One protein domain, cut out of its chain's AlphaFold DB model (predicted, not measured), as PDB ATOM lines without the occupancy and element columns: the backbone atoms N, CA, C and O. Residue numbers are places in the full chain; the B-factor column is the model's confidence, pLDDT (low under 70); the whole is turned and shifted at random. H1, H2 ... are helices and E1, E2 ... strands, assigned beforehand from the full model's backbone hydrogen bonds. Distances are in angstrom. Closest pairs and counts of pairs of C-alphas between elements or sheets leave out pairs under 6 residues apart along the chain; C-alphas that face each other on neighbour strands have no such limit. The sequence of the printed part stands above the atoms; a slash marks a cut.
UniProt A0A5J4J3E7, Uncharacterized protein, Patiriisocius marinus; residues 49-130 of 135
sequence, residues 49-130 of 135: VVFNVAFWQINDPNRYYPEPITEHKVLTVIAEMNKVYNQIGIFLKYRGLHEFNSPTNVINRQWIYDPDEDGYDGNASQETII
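What this domain is: This is residues 49 to 130 of the 135 residues of an uncharacterized protein of Patiriisocius marinus (UniProt A0A5J4J3E7). A long, narrow ribbon of two parallel strands, E1 and E2, has the helix H1 packed over one face, mainly against E2, and makes one lobe of the model. Beyond the ends of E1 and E2 a looser arm leads away, made of the short strands E3 and E4 and the long loop between them, of which residues 118 to 123 stick out. The printed part has 82 residues, with one named helix and four named strands in the order E1, H1, E2, E3, E4, and its class is mixed, helices and strands. It is only just extended, close to loose, with a radius of gyration of the C-alphas of 18.1 A, and it is only just flat, with spans of 47, 35 and 19 A.

How they stand to each other: Start at Val 49, where E1, residues 49 to 59, runs parallel to its neighbour E2, residues 90 to 101, with 19 degrees between their directions. Look at N 51 and O 91, 2.8 A apart, and N 98 and O 55, 2.9 A apart, both within hydrogen-bond range. E2 bends by 56 degrees at residue 95. With H1, residues 71 to 88, these strands form a strand-helix-strand unit, two parallel neighbour strands with a helix between them in the chain, and its crossover is right-handed. The closest C-alphas of H1 and E2 are those of Asn 82 and Phe 91, 6.1 A apart; those of H1 and E1 are Val 74 and Phe 55, 7.6 A apart. H1 has a kink of 31 degrees near residue 82, and 11 of its 14 O i to N i+4 pairs are within hydrogen-bond range. Further on, E3, residues 108 to 112, and E4, residues 126 to 130, meet only at a point, where C-alphas 109 and 129 face each other at 5.7 A. E3 and E4 are each apart from E1, H1 and E2.

Where its parts are: Find C-alpha 49 at (152.425, 160.329, 125.597); from there E1 runs 31.7 A to C-alpha 59. H1 begins at C-alpha 71, at (173.759, 150.227, 124.097), and is 25.9 A long. E2 then runs 31.6 A from Ile 90 to Asn 101. E3 spans 12.0 A and E4 11.7 A, ending at C-alpha 130, at (174.733, 132.369, 148.768).

The domain as a whole: The two C-alphas farthest apart are those of Val 49 and Asp 118, at 49.0 A. The printed part has no cut. The links from E1 to H1 and from E3 to E4 are long, that from H1 to E2 is tight, and that from E2 to E3 is short. Look at the B-factor column: the mean pLDDT of the printed part is 74.1, and it is under 70 at residue 63, residues 65 to 66 and residues 106 to 130.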
ATOM      1  N   VAL A  49     151.645 160.306 124.357       85.31
ATOM      2  CA  VAL A  49     152.425 160.329 125.597       85.31
ATOM      3  C   VAL A  49     153.851 159.903 125.281       85.31
ATOM      4  O   VAL A  49     154.070 158.897 124.612       85.31
ATOM      5  N   VAL A  50     154.835 160.665 125.762       86.62
ATOM      6  CA  VAL A  50     156.258 160.362 125.561       86.62
ATOM      7  C   VAL A  50     156.912 160.055 126.903       86.62
ATOM      8  O   VAL A  50     156.935 160.915 127.784       86.62
ATOM      9  N   PHE A  51     157.505 158.870 127.036       88.06
ATOM     10  CA  PHE A  51     158.298 158.485 128.201       88.06
ATOM     11  C   PHE A  51     159.791 158.548 127.892       88.06
ATOM     12  O   PHE A  51     160.268 158.028 126.885       88.06
ATOM     13  N   ASN A  52     160.543 159.183 128.785       90.00
ATOM     14  CA  ASN A  52     161.999 159.186 128.756       90.00
ATOM     15  C   ASN A  52     162.502 157.960 129.528       90.00
ATOM     16  O   ASN A  52     162.287 157.885 130.733       90.00
ATOM     17  N   VAL A  53     163.176 157.035 128.848       86.94
ATOM     18  CA  VAL A  53     163.631 155.760 129.418       86.94
ATOM     19  C   VAL A  53     165.151 155.762 129.549       86.94
ATOM     20  O   VAL A  53     165.862 156.041 128.581       86.94
ATOM     21  N   ALA A  54     165.644 155.447 130.742       89.44
ATOM     22  CA  ALA A  54     167.051 155.190 131.020       89.44
ATOM     23  C   ALA A  54     167.213 153.739 131.479       89.44
ATOM     24  O   ALA A  54     166.308 153.188 132.101       89.44
ATOM     25  N   PHE A  55     168.356 153.139 131.166       89.88
ATOM     26  CA  PHE A  55     168.678 151.767 131.536       89.88
ATOM     27  C   PHE A  55     169.790 151.761 132.574       89.88
ATOM     28  O   PHE A  55     170.739 152.544 132.482       89.88
ATOM     29  N   TRP A  56     169.675 150.848 133.534       88.06
ATOM     30  CA  TRP A  56     170.678 150.618 134.563       88.06
ATOM     31  C   TRP A  56     171.149 149.171 134.521       88.06
ATOM     32  O   TRP A  56     170.364 148.258 134.756       88.06
ATOM     33  N   GLN A  57     172.436 148.975 134.251       84.94
ATOM     34  CA  GLN A  57     173.101 147.704 134.495       84.94
ATOM     35  C   GLN A  57     173.629 147.697 135.928       84.94
ATOM     36  O   GLN A  57     174.466 148.525 136.299       84.94
ATOM     37  N   ILE A  58     173.134 146.754 136.724       82.88
ATOM     38  CA  ILE A  58     173.592 146.536 138.092       82.88
ATOM     39  C   ILE A  58     174.578 145.374 138.060       82.88
ATOM     40  O   ILE A  58     174.198 144.233 137.818       82.88
ATOM     41  N   ASN A  59     175.853 145.679 138.274       81.75
ATOM     42  CA  ASN A  59     176.913 144.679 138.313       81.75
ATOM     43  C   ASN A  59     177.043 144.079 139.713       81.75
ATOM     44  O   ASN A  59     176.709 144.737 140.701       81.75
ATOM     45  N   ASP A  60     177.647 142.891 139.810       75.75
ATOM     46  CA  ASP A  60     178.119 142.387 141.099       75.75
ATOM     47  C   ASP A  60     179.092 143.376 141.763       75.75
ATOM     48  O   ASP A  60     179.743 144.177 141.074       75.75
ATOM     49  N   PRO A  61     179.318 143.262 143.087       77.25
ATOM     50  CA  PRO A  61     180.252 144.135 143.799       77.25
ATOM     51  C   PRO A  61     181.668 144.117 143.194       77.25
ATOM     52  O   PRO A  61     182.386 145.117 143.223       77.25
ATOM     53  N   ASN A  62     182.037 142.998 142.559       73.06
ATOM     54  CA  ASN A  62     183.324 142.783 141.899       73.06
ATOM     55  C   ASN A  62     183.349 143.210 140.418       73.06
ATOM     56  O   ASN A  62     184.273 142.830 139.703       73.06
ATOM     57  N   ARG A  63     182.359 143.982 139.943       64.81
ATOM     58  CA  ARG A  63     182.198 144.399 138.530       64.81
ATOM     59  C   ARG A  63     182.041 143.239 137.546       64.81
ATOM     60  O   ARG A  63     182.218 143.427 136.345       64.81
ATOM     61  N   TYR A  64     181.742 142.043 138.040       70.50
ATOM     62  CA  TYR A  64     181.528 140.895 137.182       70.50
ATOM     63  C   TYR A  64     180.054 140.824 136.798       70.50
ATOM     64  O   TYR A  64     179.173 140.885 137.649       70.50
ATOM     65  N   TYR A  65     179.798 140.715 135.504       66.69
ATOM     66  CA  TYR A  65     178.495 140.349 134.989       66.69
ATOM     67  C   TYR A  65     178.743 139.466 133.763       66.69
ATOM     68  O   TYR A  65     179.498 139.882 132.877       66.69
ATOM     69  N   PRO A  66     178.199 138.239 133.720       65.38
ATOM     70  CA  PRO A  66     178.527 137.277 132.671       65.38
ATOM     71  C   PRO A  66     178.087 137.755 131.281       65.38
ATOM     72  O   PRO A  66     178.733 137.416 130.291       65.38
ATOM     73  N   GLU A  67     177.054 138.599 131.205       74.25
ATOM     74  CA  GLU A  67     176.525 139.122 129.943       74.25
ATOM     75  C   GLU A  67     176.282 140.637 129.982       74.25
ATOM     76  O   GLU A  67     175.162 141.080 130.241       74.25
ATOM     77  N   PRO A  68     177.303 141.475 129.740       79.19
ATOM     78  CA  PRO A  68     177.130 142.922 129.789       79.19
ATOM     79  C   PRO A  68     176.060 143.398 128.795       79.19
ATOM     80  O   PRO A  68     176.018 142.994 127.623       79.19
ATOM     81  N   ILE A  69     175.198 144.292 129.269       84.44
ATOM     82  CA  ILE A  69     174.214 144.993 128.459       84.44
ATOM     83  C   ILE A  69     174.973 145.999 127.599       84.44
ATOM     84  O   ILE A  69     175.807 146.768 128.071       84.44
ATOM     85  N   THR A  70     174.682 145.999 126.302       88.06
ATOM     86  CA  THR A  70     175.252 146.974 125.374       88.06
ATOM     87  C   THR A  70     174.199 147.991 124.980       88.06
ATOM     88  O   THR A  70     173.004 147.691 124.916       88.06
ATOM     89  N   GLU A  71     174.646 149.192 124.628       89.44
ATOM     90  CA  GLU A  71     173.759 150.227 124.097       89.44
ATOM     91  C   GLU A  71     172.996 149.744 122.849       89.44
ATOM     92  O   GLU A  71     171.826 150.066 122.668       89.44
ATOM     93  N   HIS A  72     173.605 148.879 122.031       90.44
ATOM     94  CA  HIS A  72     172.933 148.261 120.888       90.44
ATOM     95  C   HIS A  72     171.754 147.356 121.290       90.44
ATOM     96  O   HIS A  72     170.683 147.444 120.680       90.44
ATOM     97  N   LYS A  73     171.917 146.518 122.328       87.94
ATOM     98  CA  LYS A  73     170.824 145.689 122.868       87.94
ATOM     99  C   LYS A  73     169.686 146.577 123.384       87.94
ATOM    100  O   LYS A  73     168.531 146.367 123.027       87.94
ATOM    101  N   VAL A  74     170.022 147.627 124.129       90.62
ATOM    102  CA  VAL A  74     169.052 148.583 124.685       90.62
ATOM    103  C   VAL A  74     168.264 149.316 123.597       90.62
ATOM    104  O   VAL A  74     167.038 149.409 123.664       90.62
ATOM    105  N   LEU A  75     168.946 149.819 122.566       91.25
ATOM    106  CA  LEU A  75     168.289 150.494 121.445       91.25
ATOM    107  C   LEU A  75     167.372 149.546 120.668       91.25
ATOM    108  O   LEU A  75     166.300 149.969 120.234       91.25
ATOM    109  N   THR A  76     167.761 148.276 120.532       90.25
ATOM    110  CA  THR A  76     166.910 147.238 119.933       90.25
ATOM    111  C   THR A  76     165.632 147.046 120.747       90.25
ATOM    112  O   THR A  76     164.546 147.114 120.181       90.25
ATOM    113  N   VAL A  77     165.733 146.918 122.075       89.81
ATOM    114  CA  VAL A  77     164.560 146.805 122.961       89.81
ATOM    115  C   VAL A  77     163.642 148.023 122.826       89.81
ATOM    116  O   VAL A  77     162.444 147.865 122.614       89.81
ATOM    117  N   ILE A  78     164.190 149.243 122.857       90.12
ATOM    118  CA  ILE A  78     163.399 150.472 122.674       90.12
ATOM    119  C   ILE A  78     162.692 150.497 121.314       90.12
ATOM    120  O   ILE A  78     161.540 150.929 121.225       90.12
ATOM    121  N   ALA A  79     163.360 150.047 120.251       89.19
ATOM    122  CA  ALA A  79     162.763 149.969 118.925       89.19
ATOM    123  C   ALA A  79     161.602 148.964 118.885       89.19
ATOM    124  O   ALA A  79     160.537 149.309 118.377       89.19
ATOM    125  N   GLU A  80     161.776 147.766 119.449       87.19
ATOM    126  CA  GLU A  80     160.722 146.747 119.514       87.19
ATOM    127  C   GLU A  80     159.529 147.210 120.360       87.19
ATOM    128  O   GLU A  80     158.388 147.144 119.905       87.19
ATOM    129  N   MET A  81     159.774 147.795 121.536       87.00
ATOM    130  CA  MET A  81     158.709 148.344 122.379       87.00
ATOM    131  C   MET A  81     157.917 149.437 121.648       87.00
ATOM    132  O   MET A  81     156.686 149.443 121.672       87.00
ATOM    133  N   ASN A  82     158.597 150.336 120.930       88.62
ATOM    134  CA  ASN A  82     157.926 151.371 120.144       88.62
ATOM    135  C   ASN A  82     157.055 150.798 119.009       88.62
ATOM    136  O   ASN A  82     156.049 151.417 118.665       88.62
ATOM    137  N   LYS A  83     157.359 149.619 118.438       83.62
ATOM    138  CA  LYS A  83     156.469 148.985 117.438       83.62
ATOM    139  C   LYS A  83     155.100 148.627 118.021       83.62
ATOM    140  O   LYS A  83     154.103 148.675 117.298       83.62
ATOM    141  N   VAL A  84     155.059 148.286 119.308       85.88
ATOM    142  CA  VAL A  84     153.839 147.895 120.024       85.88
ATOM    143  C   VAL A  84     153.124 149.131 120.573       85.88
ATOM    144  O   VAL A  84     151.962 149.378 120.257       85.88
ATOM    145  N   TYR A  85     153.831 149.967 121.335       82.50
ATOM    146  CA  TYR A  85     153.231 151.062 122.100       82.50
ATOM    147  C   TYR A  85     152.816 152.277 121.263       82.50
ATOM    148  O   TYR A  85     151.821 152.935 121.592       82.50
ATOM    149  N   ASN A  86     153.476 152.534 120.128       86.44
ATOM    150  CA  ASN A  86     153.083 153.641 119.250       86.44
ATOM    151  C   ASN A  86     151.649 153.465 118.718       86.44
ATOM    152  O   ASN A  86     150.976 154.455 118.430       86.44
ATOM    153  N   GLN A  87     151.155 152.221 118.618       85.31
ATOM    154  CA  GLN A  87     149.795 151.908 118.158       85.31
ATOM    155  C   GLN A  87     148.709 152.419 119.116       85.31
ATOM    156  O   GLN A  87     147.576 152.643 118.695       85.31
ATOM    157  N   ILE A  88     149.064 152.621 120.387       84.44
ATOM    158  CA  ILE A  88     148.192 153.180 121.426       84.44
ATOM    159  C   ILE A  88     148.632 154.583 121.868       84.44
ATOM    160  O   ILE A  88     148.210 155.064 122.915       84.44
ATOM    161  N   GLY A  89     149.470 155.256 121.069       79.94
ATOM    162  CA  GLY A  89     149.881 156.638 121.315       79.94
ATOM    163  C   GLY A  89     150.948 156.814 122.398       79.94
ATOM    164  O   GLY A  89     151.118 157.927 122.888       79.94
ATOM    165  N   ILE A  90     151.673 155.755 122.764       85.75
ATOM    166  CA  ILE A  90     152.781 155.810 123.724       85.75
ATOM    167  C   ILE A  90     154.111 155.698 122.974       85.75
ATOM    168  O   ILE A  90     154.313 154.760 122.213       85.75
ATOM    169  N   PHE A  91     155.029 156.628 123.232       87.69
ATOM    170  CA  PHE A  91     156.337 156.711 122.584       87.69
ATOM    171  C   PHE A  91     157.453 156.675 123.627       87.69
ATOM    172  O   PHE A  91     157.450 157.443 124.589       87.69
ATOM    173  N   LEU A  92     158.452 155.828 123.414       90.31
ATOM    174  CA  LEU A  92     159.607 155.684 124.293       90.31
ATOM    175  C   LEU A  92     160.826 156.376 123.687       90.31
ATOM    176  O   LEU A  92     161.222 156.106 122.550       90.31
ATOM    177  N   LYS A  93     161.453 157.253 124.471       91.56
ATOM    178  CA  LYS A  93     162.669 157.981 124.117       91.56
ATOM    179  C   LYS A  93     163.823 157.535 125.003       91.56
ATOM    180  O   LYS A  93     163.831 157.810 126.201       91.56
ATOM    181  N   TYR A  94     164.825 156.911 124.397       92.94
ATOM    182  CA  TYR A  94     166.055 156.516 125.080       92.94
ATOM    183  C   TYR A  94     166.842 157.734 125.602       92.94
ATOM    184  O   TYR A  94     166.961 158.758 124.920       92.94
ATOM    185  N   ARG A  95     167.360 157.627 126.832       92.75
ATOM    186  CA  ARG A  95     168.126 158.682 127.520       92.75
ATOM    187  C   ARG A  95     169.543 158.288 127.898       92.75
ATOM    188  O   ARG A  95     170.347 159.189 128.110       92.75
ATOM    189  N   GLY A  96     169.839 156.999 127.975       87.31
ATOM    190  CA  GLY A  96     171.163 156.523 128.341       87.31
ATOM    191  C   GLY A  96     171.130 155.143 128.977       87.31
ATOM    192  O   GLY A  96     170.112 154.718 129.528       87.31
ATOM    193  N   LEU A  97     172.270 154.475 128.889       90.56
ATOM    194  CA  LEU A  97     172.620 153.275 129.622       90.56
ATOM    195  C   LEU A  97     173.679 153.679 130.645       90.56
ATOM    196  O   LEU A  97     174.701 154.271 130.300       90.56
ATOM    197  N   HIS A  98     173.408 153.380 131.904       88.06
ATOM    198  CA  HIS A  98     174.305 153.642 133.014       88.06
ATOM    199  C   HIS A  98     174.621 152.333 133.725       88.06
ATOM    200  O   HIS A  98     173.787 151.434 133.787       88.06
ATOM    201  N   GLU A  99     175.812 152.249 134.297       87.12
ATOM    202  CA  GLU A  99     176.247 151.096 135.074       87.12
ATOM    203  C   GLU A  99     176.643 151.523 136.483       87.12
ATOM    204  O   GLU A  99     177.224 152.593 136.692       87.12
ATOM    205  N   PHE A 100     176.327 150.680 137.457       85.12
ATOM    206  CA  PHE A 100     176.846 150.796 138.811       85.12
ATOM    207  C   PHE A 100     176.967 149.414 139.449       85.12
ATOM    208  O   PHE A 100     176.367 148.443 138.993       85.12
ATOM    209  N   ASN A 101     177.773 149.317 140.502       83.44
ATOM    210  CA  ASN A 101     177.964 148.062 141.222       83.44
ATOM    211  C   ASN A 101     176.998 147.988 142.399       83.44
ATOM    212  O   ASN A 101     176.775 148.994 143.082       83.44
ATOM    213  N   SER A 102     176.483 146.794 142.673       79.81
ATOM    214  CA  SER A 102     175.756 146.539 143.906       79.81
ATOM    215  C   SER A 102     176.681 146.689 145.131       79.81
ATOM    216  O   SER A 102     177.897 146.470 145.044       79.81
ATOM    217  N   PRO A 103     176.136 147.102 146.288       80.00
ATOM    218  CA  PRO A 103     176.863 147.073 147.553       80.00
ATOM    219  C   PRO A 103     177.393 145.668 147.886       80.00
ATOM    220  O   PRO A 103     176.785 144.657 147.547       80.00
ATOM    221  N   THR A 104     178.506 145.579 148.611       75.44
ATOM    222  CA  THR A 104     179.115 144.288 148.990       75.44
ATOM    223  C   THR A 104     178.272 143.467 149.967       75.44
ATOM    224  O   THR A 104     178.479 142.267 150.089       75.44
ATOM    225  N   ASN A 105     177.325 144.098 150.658       72.31
ATOM    226  CA  ASN A 105     176.467 143.481 151.665       72.31
ATOM    227  C   ASN A 105     175.078 143.086 151.138       72.31
ATOM    228  O   ASN A 105     174.181 142.828 151.941       72.31
ATOM    229  N   VAL A 106     174.871 143.077 149.817       63.22
ATOM    230  CA  VAL A 106     173.624 142.575 149.232       63.22
ATOM    231  C   VAL A 106     173.765 141.080 148.971       63.22
ATOM    232  O   VAL A 106     174.728 140.630 148.355       63.22
ATOM    233  N   ILE A 107     172.807 140.302 149.468       58.66
ATOM    234  CA  ILE A 107     172.741 138.863 149.221       58.66
ATOM    235  C   ILE A 107     172.311 138.662 147.766       58.66
ATOM    236  O   ILE A 107     171.210 139.068 147.389       58.66
ATOM    237  N   ASN A 108     173.155 138.015 146.961       55.38
ATOM    238  CA  ASN A 108     172.759 137.570 145.629       55.38
ATOM    239  C   ASN A 108     171.794 136.392 145.777       55.38
ATOM    240  O   ASN A 108     172.183 135.314 146.225       55.38
ATOM    241  N   ARG A 109     170.530 136.606 145.401       55.16
ATOM    242  CA  ARG A 109     169.559 135.524 145.235       55.16
ATOM    243  C   ARG A 109     169.638 135.025 143.804       55.16
ATOM    244  O   ARG A 109     169.308 135.765 142.881       55.16
ATOM    245  N   GLN A 110     170.095 133.792 143.637       56.94
ATOM    246  CA  GLN A 110     170.087 133.108 142.353       56.94
ATOM    247  C   GLN A 110     169.027 132.012 142.400       56.94
ATOM    248  O   GLN A 110     169.044 131.166 143.291       56.94
ATOM    249  N   TRP A 111     168.117 132.030 141.432       52.69
ATOM    250  CA  TRP A 111     167.220 130.909 141.194       52.69
ATOM    251  C   TRP A 111     168.002 129.841 140.430       52.69
ATOM    252  O   TRP A 111     168.453 130.081 139.310       52.69
ATOM    253  N   ILE A 112     168.221 128.689 141.061       55.16
ATOM    254  CA  ILE A 112     168.791 127.515 140.400       55.16
ATOM    255  C   ILE A 112     167.613 126.630 140.009       55.16
ATOM    256  O   ILE A 112     166.815 126.244 140.860       55.16
ATOM    257  N   TYR A 113     167.492 126.349 138.716       47.69
ATOM    258  CA  TYR A 113     166.564 125.344 138.215       47.69
ATOM    259  C   TYR A 113     167.190 123.963 138.440       47.69
ATOM    260  O   TYR A 113     168.222 123.669 137.834       47.69
ATOM    261  N   ASP A 114     166.596 123.157 139.321       61.88
ATOM    262  CA  ASP A 114     166.977 121.760 139.536       61.88
ATOM    263  C   ASP A 114     166.043 120.848 138.715       61.88
ATOM    264  O   ASP A 114     164.867 120.706 139.055       61.88
ATOM    265  N   PRO A 115     166.512 120.273 137.592       56.28
ATOM    266  CA  PRO A 115     165.698 119.385 136.769       56.28
ATOM    267  C   PRO A 115     165.484 117.994 137.383       56.28
ATOM    268  O   PRO A 115     164.668 117.245 136.844       56.28
ATOM    269  N   ASP A 116     166.200 117.639 138.455       62.12
ATOM    270  CA  ASP A 116     166.191 116.299 139.046       62.12
ATOM    271  C   ASP A 116     165.257 116.191 140.269       62.12
ATOM    272  O   ASP A 116     165.138 115.113 140.853       62.12
ATOM    273  N   GLU A 117     164.544 117.265 140.644       58.00
ATOM    274  CA  GLU A 117     163.496 117.234 141.673       58.00
ATOM    275  C   GLU A 117     162.200 116.649 141.071       58.00
ATOM    276  O   GLU A 117     161.256 117.333 140.668       58.00
ATOM    277  N   ASP A 118     162.183 115.324 140.953       56.28
ATOM    278  CA  ASP A 118     161.096 114.490 140.455       56.28
ATOM    279  C   ASP A 118     159.921 114.412 141.449       56.28
ATOM    280  O   ASP A 118     159.556 113.361 141.973       56.28
ATOM    281  N   GLY A 119     159.266 115.552 141.688       49.00
ATOM    282  CA  GLY A 119     158.129 115.659 142.598       49.00
ATOM    283  C   GLY A 119     157.177 116.796 142.240       49.00
ATOM    284  O   GLY A 119     157.346 117.923 142.677       49.00
ATOM    285  N   TYR A 120     156.143 116.471 141.466       49.75
ATOM    286  CA  TYR A 120     155.006 117.320 141.085       49.75
ATOM    287  C   TYR A 120     154.491 118.282 142.188       49.75
ATOM    288  O   TYR A 120     153.748 117.875 143.077       49.75
ATOM    289  N   ASP A 121     154.801 119.568 142.035       42.12
ATOM    290  CA  ASP A 121     154.049 120.775 142.422       42.12
ATOM    291  C   ASP A 121     154.834 121.934 141.789       42.12
ATOM    292  O   ASP A 121     156.030 122.073 142.021       42.12
ATOM    293  N   GLY A 122     154.205 122.720 140.917       45.31
ATOM    294  CA  GLY A 122     154.859 123.748 140.107       45.31
ATOM    295  C   GLY A 122     155.378 124.975 140.866       45.31
ATOM    296  O   GLY A 122     155.120 126.078 140.403       45.31
ATOM    297  N   ASN A 123     156.091 124.815 141.986       42.03
ATOM    298  CA  ASN A 123     156.766 125.892 142.726       42.03
ATOM    299  C   ASN A 123     158.054 125.453 143.453       42.03
ATOM    300  O   ASN A 123     158.494 126.137 144.378       42.03
ATOM    301  N   ALA A 124     158.695 124.349 143.066       41.75
ATOM    302  CA  ALA A 124     159.988 123.985 143.644       41.75
ATOM    303  C   ALA A 124     161.120 124.798 142.987       41.75
ATOM    304  O   ALA A 124     161.818 124.361 142.080       41.75
ATOM    305  N   SER A 125     161.251 126.051 143.415       44.81
ATOM    306  CA  SER A 125     162.453 126.846 143.188       44.81
ATOM    307  C   SER A 125     163.135 126.994 144.543       44.81
ATOM    308  O   SER A 125     162.606 127.635 145.450       44.81
ATOM    309  N   GLN A 126     164.268 126.318 144.735       46.53
ATOM    310  CA  GLN A 126     165.012 126.453 145.982       46.53
ATOM    311  C   GLN A 126     165.712 127.817 145.991       46.53
ATOM    312  O   GLN A 126     166.609 128.091 145.192       46.53
ATOM    313  N   GLU A 127     165.286 128.691 146.902       40.16
ATOM    314  CA  GLU A 127     165.931 129.975 147.168       40.16
ATOM    315  C   GLU A 127     167.277 129.712 147.858       40.16
ATOM    316  O   GLU A 127     167.363 129.581 149.079       40.16
ATOM    317  N   THR A 128     168.352 129.594 147.079       42.94
ATOM    318  CA  THR A 128     169.692 129.454 147.655       42.94
ATOM    319  C   THR A 128     170.257 130.840 147.948       42.94
ATOM    320  O   THR A 128     170.645 131.590 147.051       42.94
ATOM    321  N   ILE A 129     170.311 131.185 149.233       43.06
ATOM    322  CA  ILE A 129     171.032 132.354 149.739       43.06
ATOM    323  C   ILE A 129     172.522 131.999 149.743       43.06
ATOM    324  O   ILE A 129     173.004 131.334 150.659       43.06
ATOM    325  N   ILE A 130     173.270 132.451 148.733       49.06
ATOM    326  CA  ILE A 130     174.733 132.369 148.768       49.06
ATOM    327  C   ILE A 130     175.230 133.500 149.672       49.06
ATOM    328  O   ILE A 130     175.414 134.640 149.238       49.06
TER     329      ILE A 130